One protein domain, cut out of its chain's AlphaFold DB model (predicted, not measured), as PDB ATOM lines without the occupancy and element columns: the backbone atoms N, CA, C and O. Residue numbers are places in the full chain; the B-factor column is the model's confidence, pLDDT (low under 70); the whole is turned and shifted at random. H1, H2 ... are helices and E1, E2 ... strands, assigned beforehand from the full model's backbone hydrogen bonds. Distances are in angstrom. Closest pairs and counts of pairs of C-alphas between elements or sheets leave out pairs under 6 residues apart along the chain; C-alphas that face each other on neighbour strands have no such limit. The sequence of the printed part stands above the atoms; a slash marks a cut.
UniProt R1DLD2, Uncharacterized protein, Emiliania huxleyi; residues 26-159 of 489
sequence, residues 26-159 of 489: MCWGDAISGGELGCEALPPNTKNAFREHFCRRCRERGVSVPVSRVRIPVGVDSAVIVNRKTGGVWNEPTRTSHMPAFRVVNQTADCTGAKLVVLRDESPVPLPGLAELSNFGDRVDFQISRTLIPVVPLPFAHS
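What this domain is: This is residues 26 to 159 of the 489 residues of an uncharacterized protein of Emiliania huxleyi (UniProt R1DLD2). Little regular structure: two small antiparallel sheets, E3-E4-E2-E5 near the middle and E1-E6-E7, sit among long loops, with H1, H2 and H3 gathered beside the latter. The 134 printed residues, 48 in named elements (H1 H2 H3 E1 E2 H4 E3 E4 E5 E6 E7), form a mixed, compact whole, radius of gyration of the C-alphas 14.2 A, spans 39 by 34 by 30 A.

Where its parts are: Find C-alpha 28 at (34.190, 31.632, 30.167), starting H1, 28 to 33; then H2, 50 to 53; H3, 56 to 61; E1, 63 to 66; E2, 70 to 73; H4, 76 to 79; E3, 102 to 105; E4, 116 to 119; E5, 130 to 132; E6, 139 to 144, 16.0 A long; and E7, 148 to 150, which ends with C-alpha 150 at (45.945, 39.550, 23.037).

How they stand to each other: Look at N 103 and O 118, 2.8 A apart, in hairpin E3 and E4. H1 stands at the level of sheet E1-E6-E7, height 2.7 A; the closest C-alphas of H1 and E1, Ser 33 and Val 65, are 4.9 A apart. E2, H4, E3 form a split strand-helix-strand unit, two strands of one sheet with a helix between them along the chain and E4 between them in the sheet, crossover right-handed.

The domain as a whole: The printed part has no cut. H1 to H2 and H4 to E3 are long links. pLDDT is under 70 at 46 and 156 to 159.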
ATOM      1  N   MET A  26      29.269  28.260  33.829       90.00
ATOM      2  CA  MET A  26      30.711  28.036  33.781       90.00
ATOM      3  C   MET A  26      31.439  29.353  33.481       90.00
ATOM      4  O   MET A  26      31.006  30.134  32.631       90.00
ATOM      5  N   CYS A  27      32.574  29.585  34.145       94.06
ATOM      6  CA  CYS A  27      33.459  30.699  33.817       94.06
ATOM      7  C   CYS A  27      33.951  30.581  32.366       94.06
ATOM      8  O   CYS A  27      34.566  29.584  31.988       94.06
ATOM      9  N   TRP A  28      33.754  31.626  31.563       94.88
ATOM     10  CA  TRP A  28      34.190  31.632  30.167       94.88
ATOM     11  C   TRP A  28      35.706  31.547  30.023       94.88
ATOM     12  O   TRP A  28      36.181  30.984  29.047       94.88
ATOM     13  N   GLY A  29      36.468  32.074  30.987       96.06
ATOM     14  CA  GLY A  29      37.927  31.963  30.974       96.06
ATOM     15  C   GLY A  29      38.392  30.512  31.041       96.06
ATOM     16  O   GLY A  29      39.273  30.124  30.287       96.06
ATOM     17  N   ASP A  30      37.732  29.694  31.863       95.19
ATOM     18  CA  ASP A  30      38.039  28.269  31.985       95.19
ATOM     19  C   ASP A  30      37.714  27.516  30.696       95.19
ATOM     20  O   ASP A  30      38.579  26.856  30.129       95.19
ATOM     21  N   ALA A  31      36.507  27.718  30.156       94.81
ATOM     22  CA  ALA A  31      36.099  27.128  28.884       94.81
ATOM     23  C   ALA A  31      37.059  27.505  27.738       94.81
ATOM     24  O   ALA A  31      37.478  26.656  26.949       94.81
ATOM     25  N   ILE A  32      37.443  28.781  27.653       96.19
ATOM     26  CA  ILE A  32      38.338  29.292  26.609       96.19
ATOM     27  C   ILE A  32      39.763  28.745  26.775       96.19
ATOM     28  O   ILE A  32      40.394  28.415  25.776       96.19
ATOM     29  N   SER A  33      40.240  28.544  28.004       95.25
ATOM     30  CA  SER A  33      41.518  27.876  28.285       95.25
ATOM     31  C   SER A  33      41.483  26.351  28.140       95.25
ATOM     32  O   SER A  33      42.527  25.727  28.267       95.25
ATOM     33  N   GLY A  34      40.329  25.738  27.848       92.06
ATOM     34  CA  GLY A  34      40.207  24.278  27.711       92.06
ATOM     35  C   GLY A  34      39.990  23.532  29.029       92.06
ATOM     36  O   GLY A  34      40.301  22.353  29.119       92.06
ATOM     37  N   GLY A  35      39.474  24.210  30.057       89.88
ATOM     38  CA  GLY A  35      39.203  23.629  31.377       89.88
ATOM     39  C   GLY A  35      40.425  23.536  32.297       89.88
ATOM     40  O   GLY A  35      40.341  22.973  33.382       89.88
ATOM     41  N   GLU A  36      41.568  24.088  31.887       86.69
ATOM     42  CA  GLU A  36      42.837  23.967  32.620       86.69
ATOM     43  C   GLU A  36      42.949  24.910  33.832       86.69
ATOM     44  O   GLU A  36      43.831  24.737  34.673       86.69
ATOM     45  N   LEU A  37      42.096  25.938  33.938       87.81
ATOM     46  CA  LEU A  37      42.223  26.955  34.991       87.81
ATOM     47  C   LEU A  37      41.564  26.532  36.310       87.81
ATOM     48  O   LEU A  37      41.863  27.136  37.347       87.81
ATOM     49  N   GLY A  38      40.671  25.536  36.275       89.38
ATOM     50  CA  GLY A  38      39.928  25.055  37.437       89.38
ATOM     51  C   GLY A  38      39.081  26.161  38.065       89.38
ATOM     52  O   GLY A  38      39.099  26.351  39.283       89.38
ATOM     53  N   CYS A  39      38.412  26.974  37.241       92.12
ATOM     54  CA  CYS A  39      37.624  28.089  37.762       92.12
ATOM     55  C   CYS A  39      36.359  27.615  38.483       92.12
ATOM     56  O   CYS A  39      35.671  26.699  38.041       92.12
ATOM     57  N   GLU A  40      35.988  28.335  39.541       84.94
ATOM     58  CA  GLU A  40      34.692  28.144  40.184       84.94
ATOM     59  C   GLU A  40      33.542  28.548  39.245       84.94
ATOM     60  O   GLU A  40      33.656  29.493  38.451       84.94
ATOM     61  N   ALA A  41      32.424  27.831  39.357       85.69
ATOM     62  CA  ALA A  41      31.200  28.163  38.649       85.69
ATOM     63  C   ALA A  41      30.647  29.514  39.131       85.69
ATOM     64  O   ALA A  41      30.584  29.802  40.326       85.69
ATOM     65  N   LEU A  42      30.238  30.342  38.181       87.44
ATOM     66  CA  LEU A  42      29.715  31.671  38.425       87.44
ATOM     67  C   LEU A  42      28.246  31.604  38.852       87.44
ATOM     68  O   LEU A  42      27.505  30.708  38.421       87.44
ATOM     69  N   PRO A  43      27.789  32.562  39.679       82.38
ATOM     70  CA  PRO A  43      26.362  32.747  39.874       82.38
ATOM     71  C   PRO A  43      25.699  33.020  38.511       82.38
ATOM     72  O   PRO A  43      26.337  33.633  37.651       82.38
ATOM     73  N   PRO A  44      24.442  32.583  38.304       78.75
ATOM     74  CA  PRO A  44      23.717  32.850  37.064       78.75
ATOM     75  C   PRO A  44      23.771  34.339  36.753       78.75
ATOM     76  O   PRO A  44      23.437  35.179  37.599       78.75
ATOM     77  N   ASN A  45      24.256  34.667  35.562       70.44
ATOM     78  CA  ASN A  45      24.602  36.035  35.257       70.44
ATOM     79  C   ASN A  45      23.339  36.803  34.852       70.44
ATOM     80  O   ASN A  45      22.760  36.578  33.793       70.44
ATOM     81  N   THR A  46      22.908  37.750  35.685       60.06
ATOM     82  CA  THR A  46      21.782  38.644  35.363       60.06
ATOM     83  C   THR A  46      22.184  39.782  34.422       60.06
ATOM     84  O   THR A  46      21.324  40.485  33.893       60.06
ATOM     85  N   LYS A  47      23.489  39.991  34.207       70.12
ATOM     86  CA  LYS A  47      24.047  41.097  33.428       70.12
ATOM     87  C   LYS A  47      24.725  40.567  32.167       70.12
ATOM     88  O   LYS A  47      25.810  40.005  32.220       70.12
ATOM     89  N   ASN A  48      24.170  40.891  31.003       81.00
ATOM     90  CA  ASN A  48      24.703  40.498  29.684       81.00
ATOM     91  C   ASN A  48      26.034  41.188  29.287       81.00
ATOM     92  O   ASN A  48      26.350  41.313  28.102       81.00
ATOM     93  N   ALA A  49      26.802  41.707  30.247       88.31
ATOM     94  CA  ALA A  49      28.087  42.335  29.982       88.31
ATOM     95  C   ALA A  49      29.182  41.269  29.853       88.31
ATOM     96  O   ALA A  49      29.353  40.437  30.738       88.31
ATOM     97  N   PHE A  50      29.984  41.353  28.786       90.94
ATOM     98  CA  PHE A  50      31.026  40.374  28.451       90.94
ATOM     99  C   PHE A  50      31.929  39.989  29.638       90.94
ATOM    100  O   PHE A  50      32.172  38.809  29.869       90.94
ATOM    101  N   ARG A  51      32.388  40.973  30.425       92.50
ATOM    102  CA  ARG A  51      33.300  40.757  31.566       92.50
ATOM    103  C   ARG A  51      32.679  39.961  32.712       92.50
ATOM    104  O   ARG A  51      33.428  39.359  33.474       92.50
ATOM    105  N   GLU A  52      31.354  39.960  32.849       92.25
ATOM    106  CA  GLU A  52      30.671  39.277  33.956       92.25
ATOM    107  C   GLU A  52      30.575  37.763  33.754       92.25
ATOM    108  O   GLU A  52      30.362  37.031  34.712       92.25
ATOM    109  N   HIS A  53      30.860  37.272  32.548       93.44
ATOM    110  CA  HIS A  53      31.002  35.840  32.302       93.44
ATOM    111  C   HIS A  53      32.370  35.274  32.730       93.44
ATOM    112  O   HIS A  53      32.665  34.100  32.498       93.44
ATOM    113  N   PHE A  54      33.226  36.092  33.350       94.50
ATOM    114  CA  PHE A  54      34.548  35.695  33.822       94.50
ATOM    115  C   PHE A  54      34.653  35.826  35.344       94.50
ATOM    116  O   PHE A  54      34.276  36.839  35.945       94.50
ATOM    117  N   CYS A  55      35.243  34.818  35.988       94.44
ATOM    118  CA  CYS A  55      35.540  34.874  37.416       94.44
ATOM    119  C   CYS A  55      36.561  35.977  37.725       94.44
ATOM    120  O   CYS A  55      37.256  36.490  36.842       94.44
ATOM    121  N   ARG A  56      36.659  36.360  39.003       94.00
ATOM    122  CA  ARG A  56      37.586  37.407  39.455       94.00
ATOM    123  C   ARG A  56      39.036  37.104  39.055       94.00
ATOM    124  O   ARG A  56      39.704  37.974  38.509       94.00
ATOM    125  N   ARG A  57      39.479  35.853  39.234       95.00
ATOM    126  CA  ARG A  57      40.839  35.409  38.888       95.00
ATOM    127  C   ARG A  57      41.151  35.600  37.405       95.00
ATOM    128  O   ARG A  57      42.200  36.148  37.088       95.00
ATOM    129  N   CYS A  58      40.245  35.191  36.516       96.38
ATOM    130  CA  CYS A  58      40.418  35.397  35.078       96.38
ATOM    131  C   CYS A  58      40.461  36.892  34.749       96.38
ATOM    132  O   CYS A  58      41.341  37.330  34.023       96.38
ATOM    133  N   ARG A  59      39.556  37.706  35.317       95.44
ATOM    134  CA  ARG A  59      39.526  39.162  35.072       95.44
ATOM    135  C   ARG A  59      40.827  39.871  35.454       95.44
ATOM    136  O   ARG A  59      41.207  40.816  34.768       95.44
ATOM    137  N   GLU A  60      41.472  39.432  36.532       94.75
ATOM    138  CA  GLU A  60      42.727  40.006  37.030       94.75
ATOM    139  C   GLU A  60      43.952  39.483  36.270       94.75
ATOM    140  O   GLU A  60      44.818  40.271  35.904       94.75
ATOM    141  N   ARG A  61      44.027  38.170  36.012       95.25
ATOM    142  CA  ARG A  61      45.217  37.519  35.431       95.25
ATOM    143  C   ARG A  61      45.179  37.360  33.913       95.25
ATOM    144  O   ARG A  61      46.199  37.035  33.321       95.25
ATOM    145  N   GLY A  62      44.018  37.552  33.300       95.56
ATOM    146  CA  GLY A  62      43.783  37.185  31.912       95.56
ATOM    147  C   GLY A  62      43.472  35.698  31.734       95.56
ATOM    148  O   GLY A  62      43.175  34.970  32.686       95.56
ATOM    149  N   VAL A  63      43.490  35.274  30.475       96.69
ATOM    150  CA  VAL A  63      43.185  33.914  30.020       96.69
ATOM    151  C   VAL A  63      44.295  33.477  29.074       96.69
ATOM    152  O   VAL A  63      44.632  34.227  28.164       96.69
ATOM    153  N   SER A  64      44.837  32.278  29.270       96.12
ATOM    154  CA  SER A  64      45.885  31.715  28.413       96.12
ATOM    155  C   SER A  64      45.309  30.588  27.566       96.12
ATOM    156  O   SER A  64      44.705  29.662  28.117       96.12
ATOM    157  N   VAL A  65      45.470  30.653  26.246       96.38
ATOM    158  CA  VAL A  65      44.862  29.716  25.285       96.38
ATOM    159  C   VAL A  65      45.950  29.027  24.466       96.38
ATOM    160  O   VAL A  65      46.830  29.729  23.969       96.38
ATOM    161  N   PRO A  66      45.898  27.697  24.267       95.12
ATOM    162  CA  PRO A  66      46.827  27.002  23.378       95.12
ATOM    163  C   PRO A  66      46.819  27.582  21.959       95.12
ATOM    164  O   PRO A  66      45.747  27.809  21.389       95.12
ATOM    165  N   VAL A  67      47.997  27.789  21.365       94.31
ATOM    166  CA  VAL A  67      48.129  28.328  19.998       94.31
ATOM    167  C   VAL A  67      47.443  27.440  18.961       94.31
ATOM    168  O   VAL A  67      46.850  27.965  18.020       94.31
ATOM    169  N   SER A  68      47.413  26.122  19.173       93.94
ATOM    170  CA  SER A  68      46.723  25.172  18.289       93.94
ATOM    171  C   SER A  68      45.223  25.458  18.122       93.94
ATOM    172  O   SER A  68      44.620  25.116  17.105       93.94
ATOM    173  N   ARG A  69      44.611  26.165  19.081       95.88
ATOM    174  CA  ARG A  69      43.198  26.574  19.051       95.88
ATOM    175  C   ARG A  69      42.981  27.996  18.543       95.88
ATOM    176  O   ARG A  69      41.830  28.390  18.352       95.88
ATOM    177  N   VAL A  70      44.038  28.780  18.342       95.38
ATOM    178  CA  VAL A  70      43.944  30.170  17.881       95.38
ATOM    179  C   VAL A  70      44.194  30.227  16.378       95.38
ATOM    180  O   VAL A  70      45.208  29.753  15.868       95.38
ATOM    181  N   ARG A  71      43.256  30.835  15.655       94.62
ATOM    182  CA  ARG A  71      43.292  31.000  14.202       94.62
ATOM    183  C   ARG A  71      43.109  32.465  13.813       94.62
ATOM    184  O   ARG A  71      42.429  33.227  14.506       94.62
ATOM    185  N   ILE A  72      43.680  32.851  12.678       94.06
ATOM    186  CA  ILE A  72      43.533  34.182  12.086       94.06
ATOM    187  C   ILE A  72      42.552  34.087  10.909       94.06
ATOM    188  O   ILE A  72      42.812  33.325   9.979       94.06
ATOM    189  N   PRO A  73      41.446  34.848  10.891       93.19
ATOM    190  CA  PRO A  73      40.594  34.967   9.713       93.19
ATOM    191  C   PRO A  73      41.366  35.515   8.510       93.19
ATOM    192  O   PRO A  73      41.920  36.612   8.577       93.19
ATOM    193  N   VAL A  74      41.362  34.769   7.407       91.31
ATOM    194  CA  VAL A  74      42.022  35.116   6.142       91.31
ATOM    195  C   VAL A  74      41.059  34.959   4.965       91.31
ATOM    196  O   VAL A  74      40.069  34.236   5.038       91.31
ATOM    197  N   GLY A  75      41.351  35.645   3.862       87.88
ATOM    198  CA  GLY A  75      40.563  35.547   2.632       87.88
ATOM    199  C   GLY A  75      39.216  36.278   2.675       87.88
ATOM    200  O   GLY A  75      38.909  37.037   3.600       87.88
ATOM    201  N   VAL A  76      38.422  36.063   1.624       81.50
ATOM    202  CA  VAL A  76      37.155  36.773   1.362       81.50
ATOM    203  C   VAL A  76      36.092  36.448   2.418       81.50
ATOM    204  O   VAL A  76      35.342  37.329   2.836       81.50
ATOM    205  N   ASP A  77      36.099  35.223   2.938       81.00
ATOM    206  CA  ASP A  77      35.111  34.748   3.914       81.00
ATOM    207  C   ASP A  77      35.360  35.267   5.341       81.00
ATOM    208  O   ASP A  77      34.495  35.156   6.214       81.00
ATOM    209  N   SER A  78      36.508  35.910   5.590       85.44
ATOM    210  CA  SER A  78      36.881  36.448   6.907       85.44
ATOM    211  C   SER A  78      35.862  37.450   7.479       85.44
ATOM    212  O   SER A  78      35.688  37.549   8.703       85.44
ATOM    213  N   ALA A  79      35.145  38.165   6.604       84.00
ATOM    214  CA  ALA A  79      34.096  39.110   6.974       84.00
ATOM    215  C   ALA A  79      32.861  38.420   7.587       84.00
ATOM    216  O   ALA A  79      32.213  38.990   8.466       84.00
ATOM    217  N   VAL A  80      32.568  37.181   7.177       88.44
ATOM    218  CA  VAL A  80      31.388  36.412   7.608       88.44
ATOM    219  C   VAL A  80      31.597  35.783   8.992       88.44
ATOM    220  O   VAL A  80      30.640  35.532   9.727       88.44
ATOM    221  N   ILE A  81      32.852  35.573   9.398       90.25
ATOM    222  CA  ILE A  81      33.206  34.934  10.671       90.25
ATOM    223  C   ILE A  81      32.992  35.915  11.831       90.25
ATOM    224  O   ILE A  81      33.908  36.619  12.239       90.25
ATOM    225  N   VAL A  82      31.783  36.010  12.385       92.62
ATOM    226  CA  VAL A  82      31.444  36.928  13.493       92.62
ATOM    227  C   VAL A  82      30.816  36.196  14.678       92.62
ATOM    228  O   VAL A  82      30.242  35.119  14.527       92.62
ATOM    229  N   ASN A  83      30.904  36.776  15.878       92.69
ATOM    230  CA  ASN A  83      30.165  36.265  17.036       92.69
ATOM    231  C   ASN A  83      28.654  36.347  16.796       92.69
ATOM    232  O   ASN A  83      28.125  37.414  16.468       92.69
ATOM    233  N   ARG A  84      27.959  35.226  16.990       89.50
ATOM    234  CA  ARG A  84      26.500  35.159  16.956       89.50
ATOM    235  C   ARG A  84      25.948  35.611  18.307       89.50
ATOM    236  O   ARG A  84      26.609  35.510  19.338       89.50
ATOM    237  N   LYS A  85      24.716  36.121  18.307       83.31
ATOM    238  CA  LYS A  85      23.981  36.445  19.539       83.31
ATOM    239  C   LYS A  85      23.390  35.167  20.140       83.31
ATOM    240  O   LYS A  85      22.176  35.023  20.213       83.31
ATOM    241  N   THR A  86      24.244  34.215  20.487       77.75
ATOM    242  CA  THR A  86      23.852  32.986  21.179       77.75
ATOM    243  C   THR A  86      24.093  33.145  22.677       77.75
ATOM    244  O   THR A  86      25.001  33.861  23.102       77.75
ATOM    245  N   GLY A  87      23.255  32.503  23.493       78.31
ATOM    246  CA  GLY A  87      23.559  32.335  24.910       78.31
ATOM    247  C   GLY A  87      24.743  31.380  25.047       78.31
ATOM    248  O   GLY A  87      24.651  30.243  24.593       78.31
ATOM    249  N   GLY A  88      25.854  31.841  25.625       88.75
ATOM    250  CA  GLY A  88      27.019  31.003  25.922       88.75
ATOM    251  C   GLY A  88      28.358  31.493  25.360       88.75
ATOM    252  O   GLY A  88      28.493  32.582  24.796       88.75
ATOM    253  N   VAL A  89      29.385  30.663  25.570       92.94
ATOM    254  CA  VAL A  89      30.783  30.960  25.212       92.94
ATOM    255  C   VAL A  89      31.017  30.836  23.706       92.94
ATOM    256  O   VAL A  89      31.822  31.576  23.147       92.94
ATOM    257  N   TRP A  90      30.343  29.911  23.034       95.44
ATOM    258  CA  TRP A  90      30.728  29.483  21.694       95.44
ATOM    259  C   TRP A  90      29.635  29.776  20.667       95.44
ATOM    260  O   TRP A  90      28.440  29.659  20.943       95.44
ATOM    261  N   ASN A  91      30.057  30.113  19.454       94.69
ATOM    262  CA  ASN A  91      29.242  29.957  18.264       94.69
ATOM    263  C   ASN A  91      29.167  28.465  17.956       94.69
ATOM    264  O   ASN A  91      30.161  27.877  17.529       94.69
ATOM    265  N   GLU A  92      28.002  27.868  18.178       93.62
ATOM    266  CA  GLU A  92      27.806  26.459  17.854       93.62
ATOM    267  C   GLU A  92      27.750  26.235  16.334       93.62
ATOM    268  O   GLU A  92      27.241  27.102  15.599       93.62
ATOM    269  N   PRO A  93      28.232  25.070  15.857       88.56
ATOM    270  CA  PRO A  93      28.077  24.658  14.472       88.56
ATOM    271  C   PRO A  93      26.603  24.691  14.064       88.56
ATOM    272  O   PRO A  93      25.715  24.248  14.793       88.56
ATOM    273  N   THR A  94      26.328  25.216  12.874       85.81
ATOM    274  CA  THR A  94      25.008  25.081  12.246       85.81
ATOM    275  C   THR A  94      25.025  23.935  11.255       85.81
ATOM    276  O   THR A  94      26.065  23.640  10.684       85.81
ATOM    277  N   ARG A  95      23.856  23.350  10.964       82.69
ATOM    278  CA  ARG A  95      23.717  22.279   9.956       82.69
ATOM    279  C   ARG A  95      24.308  22.638   8.585       82.69
ATOM    280  O   ARG A  95      24.679  21.755   7.830       82.69
ATOM    281  N   THR A  96      24.385  23.929   8.277       81.00
ATOM    282  CA  THR A  96      24.902  24.484   7.021       81.00
ATOM    283  C   THR A  96      26.374  24.902   7.073       81.00
ATOM    284  O   THR A  96      26.901  25.369   6.071       81.00
ATOM    285  N   SER A  97      27.038  24.810   8.229       81.62
ATOM    286  CA  SER A  97      28.402  25.302   8.432       81.62
ATOM    287  C   SER A  97      29.288  24.186   8.959       81.62
ATOM    288  O   SER A  97      29.075  23.709  10.068       81.62
ATOM    289  N   HIS A  98      30.340  23.857   8.214       82.56
ATOM    290  CA  HIS A  98      31.364  22.895   8.637       82.56
ATOM    291  C   HIS A  98      32.315  23.444   9.711       82.56
ATOM    292  O   HIS A  98      33.206  22.735  10.168       82.56
ATOM    293  N   MET A  99      32.146  24.705  10.119       88.19
ATOM    294  CA  MET A  99      32.966  25.294  11.170       88.19
ATOM    295  C   MET A  99      32.738  24.606  12.524       88.19
ATOM    296  O   MET A  99      31.584  24.539  12.966       88.19
ATOM    297  N   PRO A 100      33.811  24.172  13.214       93.00
ATOM    298  CA  PRO A 100      33.719  23.683  14.586       93.00
ATOM    299  C   PRO A 100      33.289  24.813  15.525       93.00
ATOM    300  O   PRO A 100      33.321  25.985  15.153       93.00
ATOM    301  N   ALA A 101      32.901  24.479  16.757       95.31
ATOM    302  CA  ALA A 101      32.501  25.486  17.733       95.31
ATOM    303  C   ALA A 101      33.633  26.504  17.961       95.31
ATOM    304  O   ALA A 101      34.769  26.129  18.257       95.31
ATOM    305  N   PHE A 102      33.330  27.797  17.827       95.75
ATOM    306  CA  PHE A 102      34.353  28.845  17.844       95.75
ATOM    307  C   PHE A 102      33.882  30.122  18.530       95.75
ATOM    308  O   PHE A 102      32.689  30.358  18.694       95.75
ATOM    309  N   ARG A 103      34.815  30.990  18.915       96.00
ATOM    310  CA  ARG A 103      34.521  32.346  19.372       96.00
ATOM    311  C   ARG A 103      35.477  33.329  18.722       96.00
ATOM    312  O   ARG A 103      36.683  33.117  18.691       96.00
ATOM    313  N   VAL A 104      34.937  34.433  18.231       95.25
ATOM    314  CA  VAL A 104      35.732  35.538  17.705       95.25
ATOM    315  C   VAL A 104      36.162  36.447  18.852       95.25
ATOM    316  O   VAL A 104      35.343  36.857  19.677       95.25
ATOM    317  N   VAL A 105      37.438  36.806  18.883       95.06
ATOM    318  CA  VAL A 105      38.019  37.727  19.863       95.06
ATOM    319  C   VAL A 105      38.716  38.895  19.164       95.06
ATOM    320  O   VAL A 105      38.840  38.916  17.938       95.06
ATOM    321  N   ASN A 106      39.105  39.911  19.938       92.50
ATOM    322  CA  ASN A 106      39.718  41.140  19.427       92.50
ATOM    323  C   ASN A 106      38.908  41.850  18.308       92.50
ATOM    324  O   ASN A 106      39.470  42.384  17.361       92.50
ATOM    325  N   GLN A 107      37.567  41.808  18.379       86.44
ATOM    326  CA  GLN A 107      36.662  42.323  17.333       86.44
ATOM    327  C   GLN A 107      36.131  43.748  17.602       86.44
ATOM    328  O   GLN A 107      35.544  44.362  16.711       86.44
ATOM    329  N   THR A 108      36.237  44.279  18.822       83.19
ATOM    330  CA  THR A 108      35.581  45.555  19.154       83.19
ATOM    331  C   THR A 108      36.321  46.746  18.538       83.19
ATOM    332  O   THR A 108      37.506  46.670  18.251       83.19
ATOM    333  N   ALA A 109      35.623  47.858  18.289       78.69
ATOM    334  CA  ALA A 109      36.187  49.005  17.557       78.69
ATOM    335  C   ALA A 109      37.389  49.681  18.250       78.69
ATOM    336  O   ALA A 109      38.094  50.466  17.629       78.69
ATOM    337  N   ASP A 110      37.577  49.416  19.541       79.50
ATOM    338  CA  ASP A 110      38.699  49.857  20.371       79.50
ATOM    339  C   ASP A 110      39.866  48.863  20.412       79.50
ATOM    340  O   ASP A 110      40.899  49.168  21.001       79.50
ATOM    341  N   CYS A 111      39.710  47.680  19.818       83.69
ATOM    342  CA  CYS A 111      40.779  46.703  19.710       83.69
ATOM    343  C   CYS A 111      41.804  47.121  18.662       83.69
ATOM    344  O   CYS A 111      41.459  47.541  17.557       83.69
ATOM    345  N   THR A 112      43.076  46.942  19.001       81.56
ATOM    346  CA  THR A 112      44.201  47.046  18.074       81.56
ATOM    347  C   THR A 112      44.651  45.644  17.652       81.56
ATOM    348  O   THR A 112      44.542  44.682  18.415       81.56
ATOM    349  N   GLY A 113      45.153  45.508  16.424       83.94
ATOM    350  CA  GLY A 113      45.650  44.232  15.893       83.94
ATOM    351  C   GLY A 113      44.617  43.418  15.107       83.94
ATOM    352  O   GLY A 113      43.526  43.891  14.789       83.94
ATOM    353  N   ALA A 114      44.993  42.188  14.749       86.06
ATOM    354  CA  ALA A 114      44.134  41.281  13.997       86.06
ATOM    355  C   ALA A 114      42.964  40.764  14.843       86.06
ATOM    356  O   ALA A 114      43.103  40.485  16.037       86.06
ATOM    357  N   LYS A 115      41.816  40.574  14.194       92.50
ATOM    358  CA  LYS A 115      40.722  39.752  14.716       92.50
ATOM    359  C   LYS A 115      41.199  38.305  14.796       92.50
ATOM    360  O   LYS A 115      41.904  37.852  13.900       92.50
ATOM    361  N   LEU A 116      40.795  37.580  15.830       95.00
ATOM    362  CA  LEU A 116      41.221  36.194  16.027       95.00
ATOM    363  C   LEU A 116      40.014  35.310  16.285       95.00
ATOM    364  O   LEU A 116      38.957  35.776  16.720       95.00
ATOM    365  N   VAL A 117      40.193  34.023  16.042       96.00
ATOM    366  CA  VAL A 117      39.203  32.986  16.290       96.00
ATOM    367  C   VAL A 117      39.804  31.977  17.246       96.00
ATOM    368  O   VAL A 117      40.861  31.422  16.977       96.00
ATOM    369  N   VAL A 118      39.125  31.748  18.362       96.75
ATOM    370  CA  VAL A 118      39.453  30.683  19.304       96.75
ATOM    371  C   VAL A 118      38.495  29.530  19.060       96.75
ATOM    372  O   VAL A 118      37.280  29.705  19.147       96.75
ATOM    373  N   LEU A 119      39.030  28.359  18.745       96.88
ATOM    374  CA  LEU A 119      38.266  27.126  18.611       96.88
ATOM    375  C   LEU A 119      38.002  26.528  19.998       96.88
ATOM    376  O   LEU A 119      38.833  26.651  20.904       96.88
ATOM    377  N   ARG A 120      36.843  25.894  20.196       95.81
ATOM    378  CA  ARG A 120      36.567  25.145  21.434       95.81
ATOM    379  C   ARG A 120      37.550  23.995  21.585       95.81
ATOM    380  O   ARG A 120      38.179  23.874  22.626       95.81
ATOM    381  N   ASP A 121      37.687  23.225  20.522       94.38
ATOM    382  CA  ASP A 121      38.540  22.054  20.450       94.38
ATOM    383  C   ASP A 121      39.604  22.295  19.380       94.38
ATOM    384  O   ASP A 121      39.414  23.095  18.457       94.38
ATOM    385  N   GLU A 122      40.747  21.637  19.524       92.12
ATOM    386  CA  GLU A 122      41.788  21.681  18.506       92.12
ATOM    387  C   GLU A 122      41.289  21.029  17.209       92.12
ATOM    388  O   GLU A 122      40.642  19.982  17.232       92.12
ATOM    389  N   SER A 123      41.580  21.664  16.071       88.88
ATOM    390  CA  SER A 123      41.249  21.123  14.753       88.88
ATOM    391  C   SER A 123      42.539  20.752  14.032       88.88
ATOM    392  O   SER A 123      43.270  21.672  13.650       88.88
ATOM    393  N   PRO A 124      42.799  19.452  13.792       83.19
ATOM    394  CA  PRO A 124      43.964  19.013  13.024       83.19
ATOM    395  C   PRO A 124      43.802  19.285  11.523       83.19
ATOM    396  O   PRO A 124      44.773  19.252  10.774       83.19
ATOM    397  N   VAL A 125      42.570  19.538  11.065       87.44
ATOM    398  CA  VAL A 125      42.264  19.798   9.657       87.44
ATOM    399  C   VAL A 125      42.322  21.306   9.381       87.44
ATOM    400  O   VAL A 125      41.755  22.077  10.170       87.44
ATOM    401  N   PRO A 126      42.946  21.740   8.267       87.56
ATOM    402  CA  PRO A 126      42.886  23.123   7.808       87.56
ATOM    403  C   PRO A 126      41.437  23.584   7.609       87.56
ATOM    404  O   PRO A 126      40.645  22.919   6.942       87.56
ATOM    405  N   LEU A 127      41.088  24.736   8.181       90.56
ATOM    406  CA  LEU A 127      39.736  25.288   8.105       90.56
ATOM    407  C   LEU A 127      39.674  26.386   7.030       90.56
ATOM    408  O   LEU A 127      40.492  27.309   7.063       90.56
ATOM    409  N   PRO A 128      38.707  26.341   6.093       88.00
ATOM    410  CA  PRO A 128      38.559  27.372   5.070       88.00
ATOM    411  C   PRO A 128      38.430  28.775   5.679       88.00
ATOM    412  O   PRO A 128      37.648  28.993   6.605       88.00
ATOM    413  N   GLY A 129      39.209  29.731   5.166       89.81
ATOM    414  CA  GLY A 129      39.188  31.121   5.637       89.81
ATOM    415  C   GLY A 129      39.834  31.352   7.011       89.81
ATOM    416  O   GLY A 129      39.709  32.445   7.566       89.81
ATOM    417  N   LEU A 130      40.532  30.358   7.567       92.94
ATOM    418  CA  LEU A 130      41.284  30.462   8.813       92.94
ATOM    419  C   LEU A 130      42.728  29.997   8.611       92.94
ATOM    420  O   LEU A 130      42.977  28.867   8.205       92.94
ATOM    421  N   ALA A 131      43.683  30.858   8.945       92.31
ATOM    422  CA  ALA A 131      45.095  30.514   8.994       92.31
ATOM    423  C   ALA A 131      45.519  30.150  10.418       92.31
ATOM    424  O   ALA A 131      44.975  30.664  11.403       92.31
ATOM    425  N   GLU A 132      46.508  29.273  10.526       92.00
ATOM    426  CA  GLU A 132      47.137  28.956  11.801       92.00
ATOM    427  C   GLU A 132      48.003  30.119  12.288       92.00
ATOM    428  O   GLU A 132      48.551  30.895  11.503       92.00
ATOM    429  N   LEU A 133      48.123  30.242  13.606       89.88
ATOM    430  CA  LEU A 133      48.987  31.231  14.224       89.88
ATOM    431  C   LEU A 133      50.410  30.655  14.349       89.88
ATOM    432  O   LEU A 133      50.766  30.080  15.372       89.88
ATOM    433  N   SER A 134      51.216  30.771  13.294       83.81
ATOM    434  CA  SER A 134      52.614  30.303  13.288       83.81
ATOM    435  C   SER A 134      53.561  31.287  13.989       83.81
ATOM    436  O   SER A 134      53.323  32.495  13.977       83.81
ATOM    437  N   ASN A 135      54.679  30.785  14.526       82.81
ATOM    438  CA  ASN A 135      55.742  31.565  15.190       82.81
ATOM    439  C   ASN A 135      55.348  32.218  16.525       82.81
ATOM    440  O   ASN A 135      55.973  33.186  16.958       82.81
ATOM    441  N   PHE A 136      54.327  31.682  17.186       80.44
ATOM    442  CA  PHE A 136      54.005  32.003  18.572       80.44
ATOM    443  C   PHE A 136      54.440  30.836  19.457       80.44
ATOM    444  O   PHE A 136      54.543  29.711  18.972       80.44
ATOM    445  N   GLY A 137      54.745  31.104  20.733       87.25
ATOM    446  CA  GLY A 137      55.000  30.032  21.703       87.25
ATOM    447  C   GLY A 137      53.775  29.127  21.864       87.25
ATOM    448  O   GLY A 137      52.781  29.286  21.171       87.25
ATOM    449  N   ASP A 138      53.776  28.209  22.822       92.50
ATOM    450  CA  ASP A 138      52.696  27.208  22.898       92.50
ATOM    451  C   ASP A 138      51.317  27.804  23.238       92.50
ATOM    452  O   ASP A 138      50.276  27.170  23.035       92.50
ATOM    453  N   ARG A 139      51.287  29.031  23.774       94.75
ATOM    454  CA  ARG A 139      50.078  29.688  24.275       94.75
ATOM    455  C   ARG A 139      50.036  31.174  23.936       94.75
ATOM    456  O   ARG A 139      51.065  31.835  23.819       94.75
ATOM    457  N   VAL A 140      48.819  31.699  23.836       94.69
ATOM    458  CA  VAL A 140      48.521  33.126  23.686       94.69
ATOM    459  C   VAL A 140      47.777  33.611  24.917       94.69
ATOM    460  O   VAL A 140      46.717  33.082  25.264       94.69
ATOM    461  N   ASP A 141      48.310  34.653  25.544       95.44
ATOM    462  CA  ASP A 141      47.679  35.292  26.690       95.44
ATOM    463  C   ASP A 141      46.761  36.435  26.253       95.44
ATOM    464  O   ASP A 141      47.097  37.257  25.395       95.44
ATOM    465  N   PHE A 142      45.593  36.499  26.885       96.12
ATOM    466  CA  PHE A 142      44.549  37.474  26.615       96.12
ATOM    467  C   PHE A 142      44.155  38.239  27.872       96.12
ATOM    468  O   PHE A 142      43.807  37.653  28.898       96.12
ATOM    469  N   GLN A 143      44.076  39.561  27.755       95.44
ATOM    470  CA  GLN A 143      43.464  40.424  28.758       95.44
ATOM    471  C   GLN A 143      41.946  40.513  28.537       95.44
ATOM    472  O   GLN A 143      41.469  40.669  27.409       95.44
ATOM    473  N   ILE A 144      41.166  40.482  29.625       94.94
ATOM    474  CA  ILE A 144      39.704  40.641  29.571       94.94
ATOM    475  C   ILE A 144      39.308  42.118  29.667       94.94
ATOM    476  O   ILE A 144      39.387  42.752  30.727       94.94
ATOM    477  N   SER A 145      38.771  42.641  28.568       92.00
ATOM    478  CA  SER A 145      38.148  43.963  28.461       92.00
ATOM    479  C   SER A 145      36.698  43.811  27.975       92.00
ATOM    480  O   SER A 145      35.980  42.935  28.446       92.00
ATOM    481  N   ARG A 146      36.229  44.633  27.032       91.00
ATOM    482  CA  ARG A 146      34.948  44.429  26.325       91.00
ATOM    483  C   ARG A 146      34.950  43.190  25.421       91.00
ATOM    484  O   ARG A 146      33.890  42.731  25.009       91.00
ATOM    485  N   THR A 147      36.139  42.674  25.140       93.19
ATOM    486  CA  THR A 147      36.442  41.413  24.467       93.19
ATOM    487  C   THR A 147      37.748  40.857  25.051       93.19
ATOM    488  O   THR A 147      38.331  41.471  25.952       93.19
ATOM    489  N   LEU A 148      38.211  39.710  24.558       94.81
ATOM    490  CA  LEU A 148      39.572  39.234  24.802       94.81
ATOM    491  C   LEU A 148      40.538  39.946  23.852       94.81
ATOM    492  O   LEU A 148      40.329  39.930  22.636       94.81
ATOM    493  N   ILE A 149      41.560  40.581  24.423       93.50
ATOM    494  CA  ILE A 149      42.599  41.332  23.709       93.50
ATOM    495  C   ILE A 149      43.925  40.599  23.926       93.50
ATOM    496  O   ILE A 149      44.266  40.361  25.085       93.50
ATOM    497  N   PRO A 150      44.657  40.213  22.871       93.44
ATOM    498  CA  PRO A 150      45.945  39.550  23.037       93.44
ATOM    499  C   PRO A 150      46.944  40.499  23.716       93.44
ATOM    500  O   PRO A 150      47.007  41.682  23.383       93.44
ATOM    501  N   VAL A 151      47.710  39.989  24.683       92.44
ATOM    502  CA  VAL A 151      48.734  40.775  25.399       92.44
ATOM    503  C   VAL A 151      49.931  41.064  24.490       92.44
ATOM    504  O   VAL A 151      50.525  42.140  24.558       92.44
ATOM    505  N   VAL A 152      50.261  40.118  23.609       86.31
ATOM    506  CA  VAL A 152      51.330  40.251  22.616       86.31
ATOM    507  C   VAL A 152      50.732  40.728  21.287       86.31
ATOM    508  O   VAL A 152      49.706  40.189  20.864       86.31
ATOM    509  N   PRO A 153      51.350  41.704  20.592       80.56
ATOM    510  CA  PRO A 153      50.940  42.078  19.244       80.56
ATOM    511  C   PRO A 153      51.010  40.869  18.304       80.56
ATOM    512  O   PRO A 153      52.081  40.310  18.077       80.56
ATOM    513  N   LEU A 154      49.865  40.459  17.763       78.69
ATOM    514  CA  LEU A 154      49.786  39.358  16.802       78.69
ATOM    515  C   LEU A 154      49.887  39.888  15.363       78.69
ATOM    516  O   LEU A 154      49.433  41.009  15.099       78.69
ATOM    517  N   PRO A 155      50.455  39.109  14.421       70.69
ATOM    518  CA  PRO A 155      50.588  39.502  13.030       70.69
ATOM    519  C   PRO A 155      49.219  39.792  12.429       70.69
ATOM    520  O   PRO A 155      48.225  39.110  12.689       70.69
ATOM    521  N   PHE A 156      49.178  40.815  11.584       67.88
ATOM    522  CA  PHE A 156      48.000  41.102  10.784       67.88
ATOM    523  C   PHE A 156      47.779  39.985   9.761       67.88
ATOM    524  O   PHE A 156      48.734  39.436   9.211       67.88
ATOM    525  N   ALA A 157      46.508  39.697   9.465       60.41
ATOM    526  CA  ALA A 157      46.085  38.638   8.543       60.41
ATOM    527  C   ALA A 157      46.759  38.693   7.158       60.41
ATOM    528  O   ALA A 157      46.837  37.679   6.475       60.41
ATOM    529  N   HIS A 158      47.295  39.848   6.757       51.94
ATOM    530  CA  HIS A 158      48.033  40.021   5.504       51.94
ATOM    531  C   HIS A 158      49.368  39.264   5.437       51.94
ATOM    532  O   HIS A 158      49.896  39.102   4.344       51.94
ATOM    533  N   SER A 159      49.914  38.813   6.572       49.88
ATOM    534  CA  SER A 159      51.178  38.061   6.619       49.88
ATOM    535  C   SER A 159      50.988  36.555   6.830       49.88
ATOM    536  O   SER A 159      51.973  35.819   6.845       49.88
TER     537      SER A 159